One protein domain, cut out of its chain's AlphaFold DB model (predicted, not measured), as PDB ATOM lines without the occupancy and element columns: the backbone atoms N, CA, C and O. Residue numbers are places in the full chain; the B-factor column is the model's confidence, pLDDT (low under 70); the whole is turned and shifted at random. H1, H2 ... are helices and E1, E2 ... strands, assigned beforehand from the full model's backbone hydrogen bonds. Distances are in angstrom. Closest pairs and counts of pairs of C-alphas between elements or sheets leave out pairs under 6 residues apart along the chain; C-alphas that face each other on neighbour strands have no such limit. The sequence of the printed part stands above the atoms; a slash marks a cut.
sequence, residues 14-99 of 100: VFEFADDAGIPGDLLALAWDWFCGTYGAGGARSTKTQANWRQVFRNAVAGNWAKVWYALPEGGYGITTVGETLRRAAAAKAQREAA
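Overview. This is residues 14 to 99 of the 100 residues of an uncharacterized protein of Stenotrophomonas maltophilia (UniProt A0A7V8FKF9). H2 runs through the middle, with H3 and the short H1 on one side and the long H4 crossing it on the other; the hairpin of E1 and E2 sits at one end, and residues 91 to 99 stick out. The 86 printed residues, mostly helix, run H1 H2 H3 E1 E2 H4, the strands antiparallel. The whole is compact, radius of gyration of the C-alphas 13.6 A, spanning 40 by 34 by 19 A.

Arrangement. Start at H1, residues 14 to 21, close but not clearly touching H2, residues 25 to 39: the closest C-alphas, of Ala 18 and Leu 28, are 7.5 A apart. H3, residues 53 to 62, touches H2, closest C-alphas Ala 31 and Val 61, 6.9 A, at a steep tilt of 48 degrees, opposite ways. In the hairpin of E1, residues 69 to 71, and E2, residues 77 to 79, find N 70 and O 78 within hydrogen-bond range, 2.9 A. H4, residues 81 to 98, touches H2 with residues 83 to 90 alone, about perpendicular at 79 degrees; the closest C-alphas, Leu 30 and Arg 87, are 6.5 A apart. In H1, H2, H3 and H4 every O i to N i+4 pair is within range.

Along the chain. Find C-alpha 14 at (10.123, 115.812, 62.228), where H1 begins. H2 spans 20.5 A; H4 spans 25.9 A, ending at C-alpha 98, (32.521, 130.523, 51.512).

Size, cuts and confidence. The printed part has no cut. The long link, residues 40 to 52, includes residues 41 to 51, with pLDDT under 70.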
ATOM      1  N   VAL A  14       9.271 116.469  63.224       90.44
ATOM      2  CA  VAL A  14      10.123 115.812  62.228       90.44
ATOM      3  C   VAL A  14      11.393 115.210  62.837       90.44
ATOM      4  O   VAL A  14      11.851 114.184  62.344       90.44
ATOM      5  N   PHE A  15      11.947 115.823  63.888       90.38
ATOM      6  CA  PHE A  15      13.149 115.325  64.558       90.38
ATOM      7  C   PHE A  15      12.837 114.101  65.415       90.38
ATOM      8  O   PHE A  15      13.550 113.111  65.308       90.38
ATOM      9  N   GLU A  16      11.730 114.127  66.165       91.94
ATOM     10  CA  GLU A  16      11.228 112.954  66.900       91.94
ATOM     11  C   GLU A  16      10.945 111.790  65.942       91.94
ATOM     12  O   GLU A  16      11.410 110.679  66.157       91.94
ATOM     13  N   PHE A  17      10.274 112.056  64.816       92.81
ATOM     14  CA  PHE A  17      10.042 111.032  63.797       92.81
ATOM     15  C   PHE A  17      11.344 110.473  63.208       92.81
ATOM     16  O   PHE A  17      11.432 109.277  62.935       92.81
ATOM     17  N   ALA A  18      12.336 111.329  62.947       92.38
ATOM     18  CA  ALA A  18      13.616 110.890  62.406       92.38
ATOM     19  C   ALA A  18      14.374 110.007  63.405       92.38
ATOM     20  O   ALA A  18      14.938 109.001  62.984       92.38
ATOM     21  N   ASP A  19      14.334 110.345  64.695       92.50
ATOM     22  CA  ASP A  19      14.910 109.535  65.771       92.50
ATOM     23  C   ASP A  19      14.209 108.172  65.877       92.50
ATOM     24  O   ASP A  19      14.860 107.136  65.737       92.50
ATOM     25  N   ASP A  20      12.873 108.166  65.958       92.62
ATOM     26  CA  ASP A  20      12.052 106.947  66.020       92.62
ATOM     27  C   ASP A  20      12.269 106.027  64.807       92.62
ATOM     28  O   ASP A  20      12.310 104.800  64.927       92.62
ATOM     29  N   ALA A  21      12.398 106.612  63.614       92.12
ATOM     30  CA  ALA A  21      12.646 105.872  62.382       92.12
ATOM     31  C   ALA A  21      14.119 105.462  62.215       92.12
ATOM     32  O   ALA A  21      14.418 104.660  61.332       92.12
ATOM     33  N   GLY A  22      15.039 106.003  63.021       93.12
ATOM     34  CA  GLY A  22      16.483 105.804  62.889       93.12
ATOM     35  C   GLY A  22      17.094 106.488  61.661       93.12
ATOM     36  O   GLY A  22      18.114 106.025  61.147       93.12
ATOM     37  N   ILE A  23      16.463 107.550  61.147       93.81
ATOM     38  CA  ILE A  23      16.952 108.338  60.012       93.81
ATOM     39  C   ILE A  23      18.107 109.227  60.497       93.81
ATOM     40  O   ILE A  23      17.891 110.111  61.327       93.81
ATOM     41  N   PRO A  24      19.322 109.067  59.948       92.62
ATOM     42  CA  PRO A  24      20.453 109.910  60.311       92.62
ATOM     43  C   PRO A  24      20.195 111.399  60.028       92.62
ATOM     44  O   PRO A  24      19.639 111.770  58.988       92.62
ATOM     45  N   GLY A  25      20.637 112.266  60.943       90.12
ATOM     46  CA  GLY A  25      20.415 113.713  60.853       90.12
ATOM     47  C   GLY A  25      21.028 114.364  59.607       90.12
ATOM     48  O   GLY A  25      20.481 115.334  59.086       90.12
ATOM     49  N   ASP A  26      22.112 113.808  59.066       90.38
ATOM     50  CA  ASP A  26      22.714 114.247  57.806       90.38
ATOM     51  C   ASP A  26      21.814 113.947  56.596       90.38
ATOM     52  O   ASP A  26      21.680 114.786  55.703       90.38
ATOM     53  N   LEU A  27      21.122 112.803  56.578       92.88
ATOM     54  CA  LEU A  27      20.140 112.489  55.532       92.88
ATOM     55  C   LEU A  27      18.893 113.376  55.645       92.88
ATOM     56  O   LEU A  27      18.354 113.820  54.626       92.88
ATOM     57  N   LEU A  28      18.466 113.684  56.874       92.50
ATOM     58  CA  LEU A  28      17.385 114.638  57.130       92.50
ATOM     59  C   LEU A  28      17.756 116.052  56.654       92.50
ATOM     60  O   LEU A  28      16.940 116.712  56.006       92.50
ATOM     61  N   ALA A  29      18.990 116.496  56.904       90.56
ATOM     62  CA  ALA A  29      19.502 117.777  56.421       90.56
ATOM     63  C   ALA A  29      19.511 117.850  54.882       90.56
ATOM     64  O   ALA A  29      19.052 118.838  54.312       90.56
ATOM     65  N   LEU A  30      19.912 116.775  54.193       91.69
ATOM     66  CA  LEU A  30      19.835 116.706  52.726       91.69
ATOM     67  C   LEU A  30      18.393 116.804  52.205       91.69
ATOM     68  O   LEU A  30      18.138 117.451  51.184       91.69
ATOM     69  N   ALA A  31      17.431 116.183  52.895       92.44
ATOM     70  CA  ALA A  31      16.017 116.328  52.554       92.44
ATOM     71  C   ALA A  31      15.516 117.762  52.783       92.44
ATOM     72  O   ALA A  31      14.705 118.251  51.989       92.44
ATOM     73  N   TRP A  32      16.002 118.442  53.823       90.44
ATOM     74  CA  TRP A  32      15.698 119.849  54.081       90.44
ATOM     75  C   TRP A  32      16.233 120.765  52.978       90.44
ATOM     76  O   TRP A  32      15.462 121.545  52.416       90.44
ATOM     77  N   ASP A  33      17.494 120.604  52.575       88.75
ATOM     78  CA  ASP A  33      18.093 121.375  51.479       88.75
ATOM     79  C   ASP A  33      17.310 121.212  50.171       88.75
ATOM     80  O   ASP A  33      16.967 122.194  49.500       88.75
ATOM     81  N   TRP A  34      16.957 119.969  49.825       91.12
ATOM     82  CA  TRP A  34      16.114 119.684  48.665       91.12
ATOM     83  C   TRP A  34      14.738 120.348  48.780       91.12
ATOM     84  O   TRP A  34      14.221 120.905  47.801       91.12
ATOM     85  N   PHE A  35      14.134 120.309  49.969       90.12
ATOM     86  CA  PHE A  35      12.821 120.890  50.220       90.12
ATOM     87  C   PHE A  35      12.849 122.412  50.066       90.12
ATOM     88  O   PHE A  35      12.002 122.970  49.364       90.12
ATOM     89  N   CYS A  36      13.852 123.079  50.639       85.31
ATOM     90  CA  CYS A  36      14.078 124.511  50.472       85.31
ATOM     91  C   CYS A  36      14.318 124.885  49.005       85.31
ATOM     92  O   CYS A  36      13.707 125.835  48.524       85.31
ATOM     93  N   GLY A  37      15.129 124.125  48.265       83.69
ATOM     94  CA  GLY A  37      15.352 124.369  46.834       83.69
ATOM     95  C   GLY A  37      14.105 124.152  45.967       83.69
ATOM     96  O   GLY A  37      13.925 124.810  44.945       83.69
ATOM     97  N   THR A  38      13.207 123.256  46.381       85.88
ATOM     98  CA  THR A  38      11.993 122.925  45.621       85.88
ATOM     99  C   THR A  38      10.833 123.873  45.925       85.88
ATOM    100  O   THR A  38      10.147 124.317  45.005       85.88
ATOM    101  N   TYR A  39      10.595 124.163  47.204       83.19
ATOM    102  CA  TYR A  39       9.406 124.871  47.698       83.19
ATOM    103  C   TYR A  39       9.711 126.254  48.297       83.19
ATOM    104  O   TYR A  39       8.786 127.001  48.630       83.19
ATOM    105  N   GLY A  40      10.989 126.601  48.459       77.69
ATOM    106  CA  GLY A  40      11.434 127.928  48.874       77.69
ATOM    107  C   GLY A  40      11.250 128.984  47.785       77.69
ATOM    108  O   GLY A  40      10.795 128.701  46.676       77.69
ATOM    109  N   ALA A  41      11.585 130.233  48.114       69.12
ATOM    110  CA  ALA A  41      11.474 131.348  47.177       69.12
ATOM    111  C   ALA A  41      12.369 131.110  45.947       69.12
ATOM    112  O   ALA A  41      13.566 130.888  46.089       69.12
ATOM    113  N   GLY A  42      11.778 131.136  44.749       67.25
ATOM    114  CA  GLY A  42      12.492 130.848  43.496       67.25
ATOM    115  C   GLY A  42      12.641 129.357  43.164       67.25
ATOM    116  O   GLY A  42      13.214 129.027  42.130       67.25
ATOM    117  N   GLY A  43      12.108 128.456  43.997       67.50
ATOM    118  CA  GLY A  43      12.076 127.021  43.724       67.50
ATOM    119  C   GLY A  43      11.033 126.617  42.676       67.50
ATOM    120  O   GLY A  43      10.048 127.321  42.442       67.50
ATOM    121  N   ALA A  44      11.214 125.435  42.080       68.06
ATOM    122  CA  ALA A  44      10.363 124.912  41.001       68.06
ATOM    123  C   ALA A  44       8.873 124.773  41.374       68.06
ATOM    124  O   ALA A  44       8.008 124.776  40.501       68.06
ATOM    125  N   ARG A  45       8.562 124.647  42.670       69.06
ATOM    126  CA  ARG A  45       7.198 124.583  43.222       69.06
ATOM    127  C   ARG A  45       6.939 125.689  44.246       69.06
ATOM    128  O   ARG A  45       6.154 125.510  45.176       69.06
ATOM    129  N   SER A  46       7.595 126.836  44.072       66.81
ATOM    130  CA  SER A  46       7.388 128.036  44.883       66.81
ATOM    131  C   SER A  46       5.947 128.543  44.742       66.81
ATOM    132  O   SER A  46       5.615 129.223  43.772       66.81
ATOM    133  N   THR A  47       5.084 128.264  45.721       59.88
ATOM    134  CA  THR A  47       3.749 128.877  45.816       59.88
ATOM    135  C   THR A  47       3.699 129.916  46.939       59.88
ATOM    136  O   THR A  47       4.311 129.753  48.003       59.88
ATOM    137  N   LYS A  48       2.978 131.026  46.707       54.22
ATOM    138  CA  LYS A  48       2.726 132.047  47.734       54.22
ATOM    139  C   LYS A  48       1.993 131.394  48.912       54.22
ATOM    140  O   LYS A  48       0.926 130.819  48.742       54.22
ATOM    141  N   THR A  49       2.600 131.504  50.092       53.38
ATOM    142  CA  THR A  49       1.985 131.224  51.398       53.38
ATOM    143  C   THR A  49       1.498 129.786  51.609       53.38
ATOM    144  O   THR A  49       0.315 129.532  51.801       53.38
ATOM    145  N   GLN A  50       2.416 128.821  51.683       56.06
ATOM    146  CA  GLN A  50       2.085 127.532  52.298       56.06
ATOM    147  C   GLN A  50       2.096 127.691  53.824       56.06
ATOM    148  O   GLN A  50       3.120 127.452  54.457       56.06
ATOM    149  N   ALA A  51       0.975 128.100  54.430       57.59
ATOM    150  CA  ALA A  51       0.802 128.106  55.893       57.59
ATOM    151  C   ALA A  51       1.132 126.733  56.525       57.59
ATOM    152  O   ALA A  51       1.588 126.656  57.660       57.59
ATOM    153  N   ASN A  52       1.007 125.658  55.737       76.50
ATOM    154  CA  ASN A  52       1.254 124.274  56.135       76.50
ATOM    155  C   ASN A  52       2.588 123.693  55.628       76.50
ATOM    156  O   ASN A  52       2.731 122.471  55.581       76.50
ATOM    157  N   TRP A  53       3.577 124.510  55.242       80.56
ATOM    158  CA  TRP A  53       4.833 123.998  54.660       80.56
ATOM    159  C   TRP A  53       5.549 122.978  55.558       80.56
ATOM    160  O   TRP A  53       6.116 122.016  55.049       80.56
ATOM    161  N   ARG A  54       5.460 123.134  56.886       85.25
ATOM    162  CA  ARG A  54       6.032 122.194  57.864       85.25
ATOM    163  C   ARG A  54       5.395 120.814  57.774       85.25
ATOM    164  O   ARG A  54       6.096 119.811  57.778       85.25
ATOM    165  N   GLN A  55       4.071 120.762  57.624       87.31
ATOM    166  CA  GLN A  55       3.367 119.499  57.411       87.31
ATOM    167  C   GLN A  55       3.784 118.854  56.088       87.31
ATOM    168  O   GLN A  55       3.968 117.642  56.030       87.31
ATOM    169  N   VAL A  56       3.968 119.654  55.033       88.50
ATOM    170  CA  VAL A  56       4.454 119.142  53.744       88.50
ATOM    171  C   VAL A  56       5.868 118.580  53.889       88.50
ATOM    172  O   VAL A  56       6.136 117.513  53.349       88.50
ATOM    173  N   PHE A  57       6.749 119.241  54.644       90.69
ATOM    174  CA  PHE A  57       8.092 118.727  54.904       90.69
ATOM    175  C   PHE A  57       8.062 117.412  55.690       90.69
ATOM    176  O   PHE A  57       8.674 116.442  55.254       90.69
ATOM    177  N   ARG A  58       7.273 117.326  56.769       92.12
ATOM    178  CA  ARG A  58       7.075 116.069  57.513       92.12
ATOM    179  C   ARG A  58       6.597 114.936  56.609       92.12
ATOM    180  O   ARG A  58       7.163 113.849  56.638       92.12
ATOM    181  N   ASN A  59       5.620 115.207  55.742       93.19
ATOM    182  CA  ASN A  59       5.139 114.226  54.767       93.19
ATOM    183  C   ASN A  59       6.225 113.842  53.747       93.19
ATOM    184  O   ASN A  59       6.308 112.683  53.341       93.19
ATOM    185  N   ALA A  60       7.057 114.801  53.338       93.25
ATOM    186  CA  ALA A  60       8.161 114.563  52.417       93.25
ATOM    187  C   ALA A  60       9.256 113.686  53.031       93.25
ATOM    188  O   ALA A  60       9.792 112.828  52.331       93.25
ATOM    189  N   VAL A  61       9.553 113.867  54.320       94.38
ATOM    190  CA  VAL A  61      10.487 113.028  55.081       94.38
ATOM    191  C   VAL A  61       9.900 111.632  55.275       94.38
ATOM    192  O   VAL A  61      10.502 110.663  54.823       94.38
ATOM    193  N   ALA A  62       8.688 111.519  55.822       93.94
ATOM    194  CA  ALA A  62       8.037 110.228  56.059       93.94
ATOM    195  C   ALA A  62       7.854 109.403  54.771       93.94
ATOM    196  O   ALA A  62       8.018 108.186  54.772       93.94
ATOM    197  N   GLY A  63       7.555 110.059  53.645       94.44
ATOM    198  CA  GLY A  63       7.430 109.413  52.336       94.44
ATOM    199  C   GLY A  63       8.730 109.320  51.528       94.44
ATOM    200  O   GLY A  63       8.693 108.839  50.391       94.44
ATOM    201  N   ASN A  64       9.851 109.827  52.055       95.00
ATOM    202  CA  ASN A  64      11.134 109.955  51.357       95.00
ATOM    203  C   ASN A  64      10.967 110.503  49.920       95.00
ATOM    204  O   ASN A  64      11.352 109.875  48.927       95.00
ATOM    205  N   TRP A  65      10.311 111.660  49.779       94.88
ATOM    206  CA  TRP A  65       9.972 112.253  48.474       94.88
ATOM    207  C   TRP A  65      11.206 112.675  47.681       94.88
ATOM    208  O   TRP A  65      11.220 112.545  46.459       94.88
ATOM    209  N   ALA A  66      12.243 113.137  48.379       92.00
ATOM    210  CA  ALA A  66      13.536 113.475  47.794       92.00
ATOM    211  C   ALA A  66      14.334 112.232  47.360       92.00
ATOM    212  O   ALA A  66      15.337 112.361  46.663       92.00
ATOM    213  N   LYS A  67      13.886 111.029  47.762       95.50
ATOM    214  CA  LYS A  67      14.541 109.745  47.486       95.50
ATOM    215  C   LYS A  67      16.005 109.737  47.928       95.50
ATOM    216  O   LYS A  67      16.836 109.166  47.234       95.50
ATOM    217  N   VAL A  68      16.331 110.369  49.056       95.75
ATOM    218  CA  VAL A  68      17.719 110.537  49.528       95.75
ATOM    219  C   VAL A  68      18.277 109.228  50.077       95.75
ATOM    220  O   VAL A  68      19.436 108.909  49.829       95.75
ATOM    221  N   TRP A  69      17.450 108.448  50.771       95.69
ATOM    222  CA  TRP A  69      17.878 107.223  51.442       95.69
ATOM    223  C   TRP A  69      17.104 105.983  51.007       95.69
ATOM    224  O   TRP A  69      16.048 106.071  50.378       95.69
ATOM    225  N   TYR A  70      17.625 104.818  51.371       95.00
ATOM    226  CA  TYR A  70      16.931 103.536  51.333       95.00
ATOM    227  C   TYR A  70      17.216 102.774  52.629       95.00
ATOM    228  O   TYR A  70      18.299 102.904  53.195       95.00
ATOM    229  N   ALA A  71      16.234 102.021  53.122       94.12
ATOM    230  CA  ALA A  71      16.393 101.222  54.335       94.12
ATOM    231  C   ALA A  71      17.234  99.970  54.043       94.12
ATOM    232  O   ALA A  71      17.055  99.341  52.993       94.12
ATOM    233  N   LEU A  72      18.130  99.614  54.961       92.81
ATOM    234  CA  LEU A  72      18.937  98.396  54.886       92.81
ATOM    235  C   LEU A  72      18.252  97.238  55.640       92.81
ATOM    236  O   LEU A  72      17.608  97.479  56.661       92.81
ATOM    237  N   PRO A  73      18.392  95.977  55.182       88.44
ATOM    238  CA  PRO A  73      17.769  94.820  55.835       88.44
ATOM    239  C   PRO A  73      18.259  94.579  57.267       88.44
ATOM    240  O   PRO A  73      17.509  94.087  58.104       88.44
ATOM    241  N   GLU A  74      19.516  94.923  57.541       88.31
ATOM    242  CA  GLU A  74      20.156  94.804  58.857       88.31
ATOM    243  C   GLU A  74      19.848  95.978  59.804       88.31
ATOM    244  O   GLU A  74      20.328  96.004  60.937       88.31
ATOM    245  N   GLY A  75      19.020  96.926  59.356       86.31
ATOM    246  CA  GLY A  75      18.734  98.173  60.052       86.31
ATOM    247  C   GLY A  75      19.579  99.341  59.541       86.31
ATOM    248  O   GLY A  75      20.618  99.171  58.906       86.31
ATOM    249  N   GLY A  76      19.100 100.557  59.805       90.81
ATOM    250  CA  GLY A  76      19.722 101.789  59.328       90.81
ATOM    251  C   GLY A  76      19.420 102.110  57.861       90.81
ATOM    252  O   GLY A  76      18.543 101.520  57.223       90.81
ATOM    253  N   TYR A  77      20.150 103.092  57.334       94.88
ATOM    254  CA  TYR A  77      19.886 103.682  56.025       94.88
ATOM    255  C   TYR A  77      21.154 103.846  55.193       94.88
ATOM    256  O   TYR A  77      22.175 104.332  55.676       94.88
ATOM    257  N   GLY A  78      21.055 103.494  53.913       94.06
ATOM    258  CA  GLY A  78      22.034 103.842  52.889       94.06
ATOM    259  C   GLY A  78      21.597 105.067  52.084       94.06
ATOM    260  O   GLY A  78      20.411 105.402  52.027       94.06
ATOM    261  N   ILE A  79      22.549 105.732  51.427       95.94
ATOM    262  CA  ILE A  79      22.286 106.880  50.548       95.94
ATOM    263  C   ILE A  79      22.061 106.423  49.103       95.94
ATOM    264  O   ILE A  79      22.821 105.619  48.564       95.94
ATOM    265  N   THR A  80      21.013 106.924  48.453       96.69
ATOM    266  CA  THR A  80      20.768 106.633  47.034       96.69
ATOM    267  C   THR A  80      21.704 107.450  46.139       96.69
ATOM    268  O   THR A  80      22.288 108.450  46.557       96.69
ATOM    269  N   THR A  81      21.765 107.111  44.849       96.69
ATOM    270  CA  THR A  81      22.450 107.939  43.840       96.69
ATOM    271  C   THR A  81      21.913 109.377  43.795       96.69
ATOM    272  O   THR A  81      22.675 110.325  43.589       96.69
ATOM    273  N   VAL A  82      20.604 109.558  44.007       93.88
ATOM    274  CA  VAL A  82      19.971 110.886  44.064       93.88
ATOM    275  C   VAL A  82      20.444 111.638  45.306       93.88
ATOM    276  O   VAL A  82      20.856 112.790  45.193       93.88
ATOM    277  N   GLY A  83      20.456 110.975  46.464       94.06
ATOM    278  CA  GLY A  83      20.964 111.538  47.713       94.06
ATOM    279  C   GLY A  83      22.424 111.975  47.604       94.06
ATOM    280  O   GLY A  83      22.760 113.091  47.989       94.06
ATOM    281  N   GLU A  84      23.280 111.153  46.998       95.81
ATOM    282  CA  GLU A  84      24.697 111.476  46.793       95.81
ATOM    283  C   GLU A  84      24.885 112.676  45.850       95.81
ATOM    284  O   GLU A  84      25.731 113.542  46.078       95.81
ATOM    285  N   THR A  85      24.055 112.785  44.811       93.44
ATOM    286  CA  THR A  85      24.071 113.945  43.907       93.44
ATOM    287  C   THR A  85      23.674 115.225  44.643       93.44
ATOM    288  O   THR A  85      24.336 116.254  44.492       93.44
ATOM    289  N   LEU A  86      22.634 115.157  45.480       92.44
ATOM    290  CA  LEU A  86      22.206 116.274  46.325       92.44
ATOM    291  C   LEU A  86      23.292 116.664  47.330       92.44
ATOM    292  O   LEU A  86      23.595 117.847  47.458       92.44
ATOM    293  N   ARG A  87      23.947 115.686  47.963       92.50
ATOM    294  CA  ARG A  87      25.067 115.909  48.887       92.50
ATOM    295  C   ARG A  87      26.209 116.670  48.227       92.50
ATOM    296  O   ARG A  87      26.717 117.638  48.792       92.50
ATOM    297  N   ARG A  88      26.592 116.280  47.011       93.38
ATOM    298  CA  ARG A  88      27.633 116.977  46.239       93.38
ATOM    299  C   ARG A  88      27.208 118.383  45.835       93.38
ATOM    300  O   ARG A  88      28.019 119.301  45.908       93.38
ATOM    301  N   ALA A  89      25.951 118.562  45.432       89.06
ATOM    302  CA  ALA A  89      25.417 119.875  45.086       89.06
ATOM    303  C   ALA A  89      25.403 120.824  46.298       89.06
ATOM    304  O   ALA A  89      25.824 121.973  46.171       89.06
ATOM    305  N   ALA A  90      24.990 120.332  47.471       86.81
ATOM    306  CA  ALA A  90      25.003 121.080  48.725       86.81
ATOM    307  C   ALA A  90      26.434 121.464  49.137       86.81
ATOM    308  O   ALA A  90      26.705 122.633  49.403       86.81
ATOM    309  N   ALA A  91      27.377 120.516  49.081       87.62
ATOM    310  CA  ALA A  91      28.787 120.780  49.365       87.62
ATOM    311  C   ALA A  91      29.389 121.828  48.411       87.62
ATOM    312  O   ALA A  91      30.070 122.753  48.851       87.62
ATOM    313  N   ALA A  92      29.099 121.733  47.110       88.50
ATOM    314  CA  ALA A  92      29.564 122.703  46.121       88.50
ATOM    315  C   ALA A  92      28.947 124.097  46.331       88.50
ATOM    316  O   ALA A  92      29.624 125.101  46.123       88.50
ATOM    317  N   LYS A  93      27.675 124.176  46.743       82.50
ATOM    318  CA  LYS A  93      27.016 125.442  47.091       82.50
ATOM    319  C   LYS A  93      27.701 126.098  48.293       82.50
ATOM    320  O   LYS A  93      28.101 127.252  48.182       82.50
ATOM    321  N   ALA A  94      27.913 125.347  49.374       80.00
ATOM    322  CA  ALA A  94      28.593 125.841  50.571       80.00
ATOM    323  C   ALA A  94      30.018 126.341  50.266       80.00
ATOM    324  O   ALA A  94      30.429 127.387  50.760       80.00
ATOM    325  N   GLN A  95      30.755 125.646  49.390       80.12
ATOM    326  CA  GLN A  95      32.080 126.088  48.936       80.12
ATOM    327  C   GLN A  95      32.044 127.410  48.155       80.12
ATOM    328  O   GLN A  95      32.944 128.226  48.317       80.12
ATOM    329  N   ARG A  96      31.024 127.636  47.313       84.06
ATOM    330  CA  ARG A  96      30.866 128.907  46.580       84.06
ATOM    331  C   ARG A  96      30.520 130.059  47.512       84.06
ATOM    332  O   ARG A  96      31.050 131.143  47.325       84.06
ATOM    333  N   GLU A  97      29.647 129.820  48.487       77.94
ATOM    334  CA  GLU A  97      29.261 130.826  49.483       77.94
ATOM    335  C   GLU A  97      30.432 131.196  50.400       77.94
ATOM    336  O   GLU A  97      30.584 132.360  50.734       77.94
ATOM    337  N   ALA A  98      31.304 130.244  50.745       75.00
ATOM    338  CA  ALA A  98      32.521 130.523  51.512       75.00
ATOM    339  C   ALA A  98      33.616 131.257  50.707       75.00
ATOM    340  O   ALA A  98      34.562 131.778  51.295       75.00
ATOM    341  N   ALA A  99      33.522 131.253  49.375       74.00
ATOM    342  CA  ALA A  99      34.474 131.895  48.469       74.00
ATOM    343  C   ALA A  99      33.993 133.261  47.935       74.00
ATOM    344  O   ALA A  99      34.711 133.874  47.141       74.00
TER     345      ALA A  99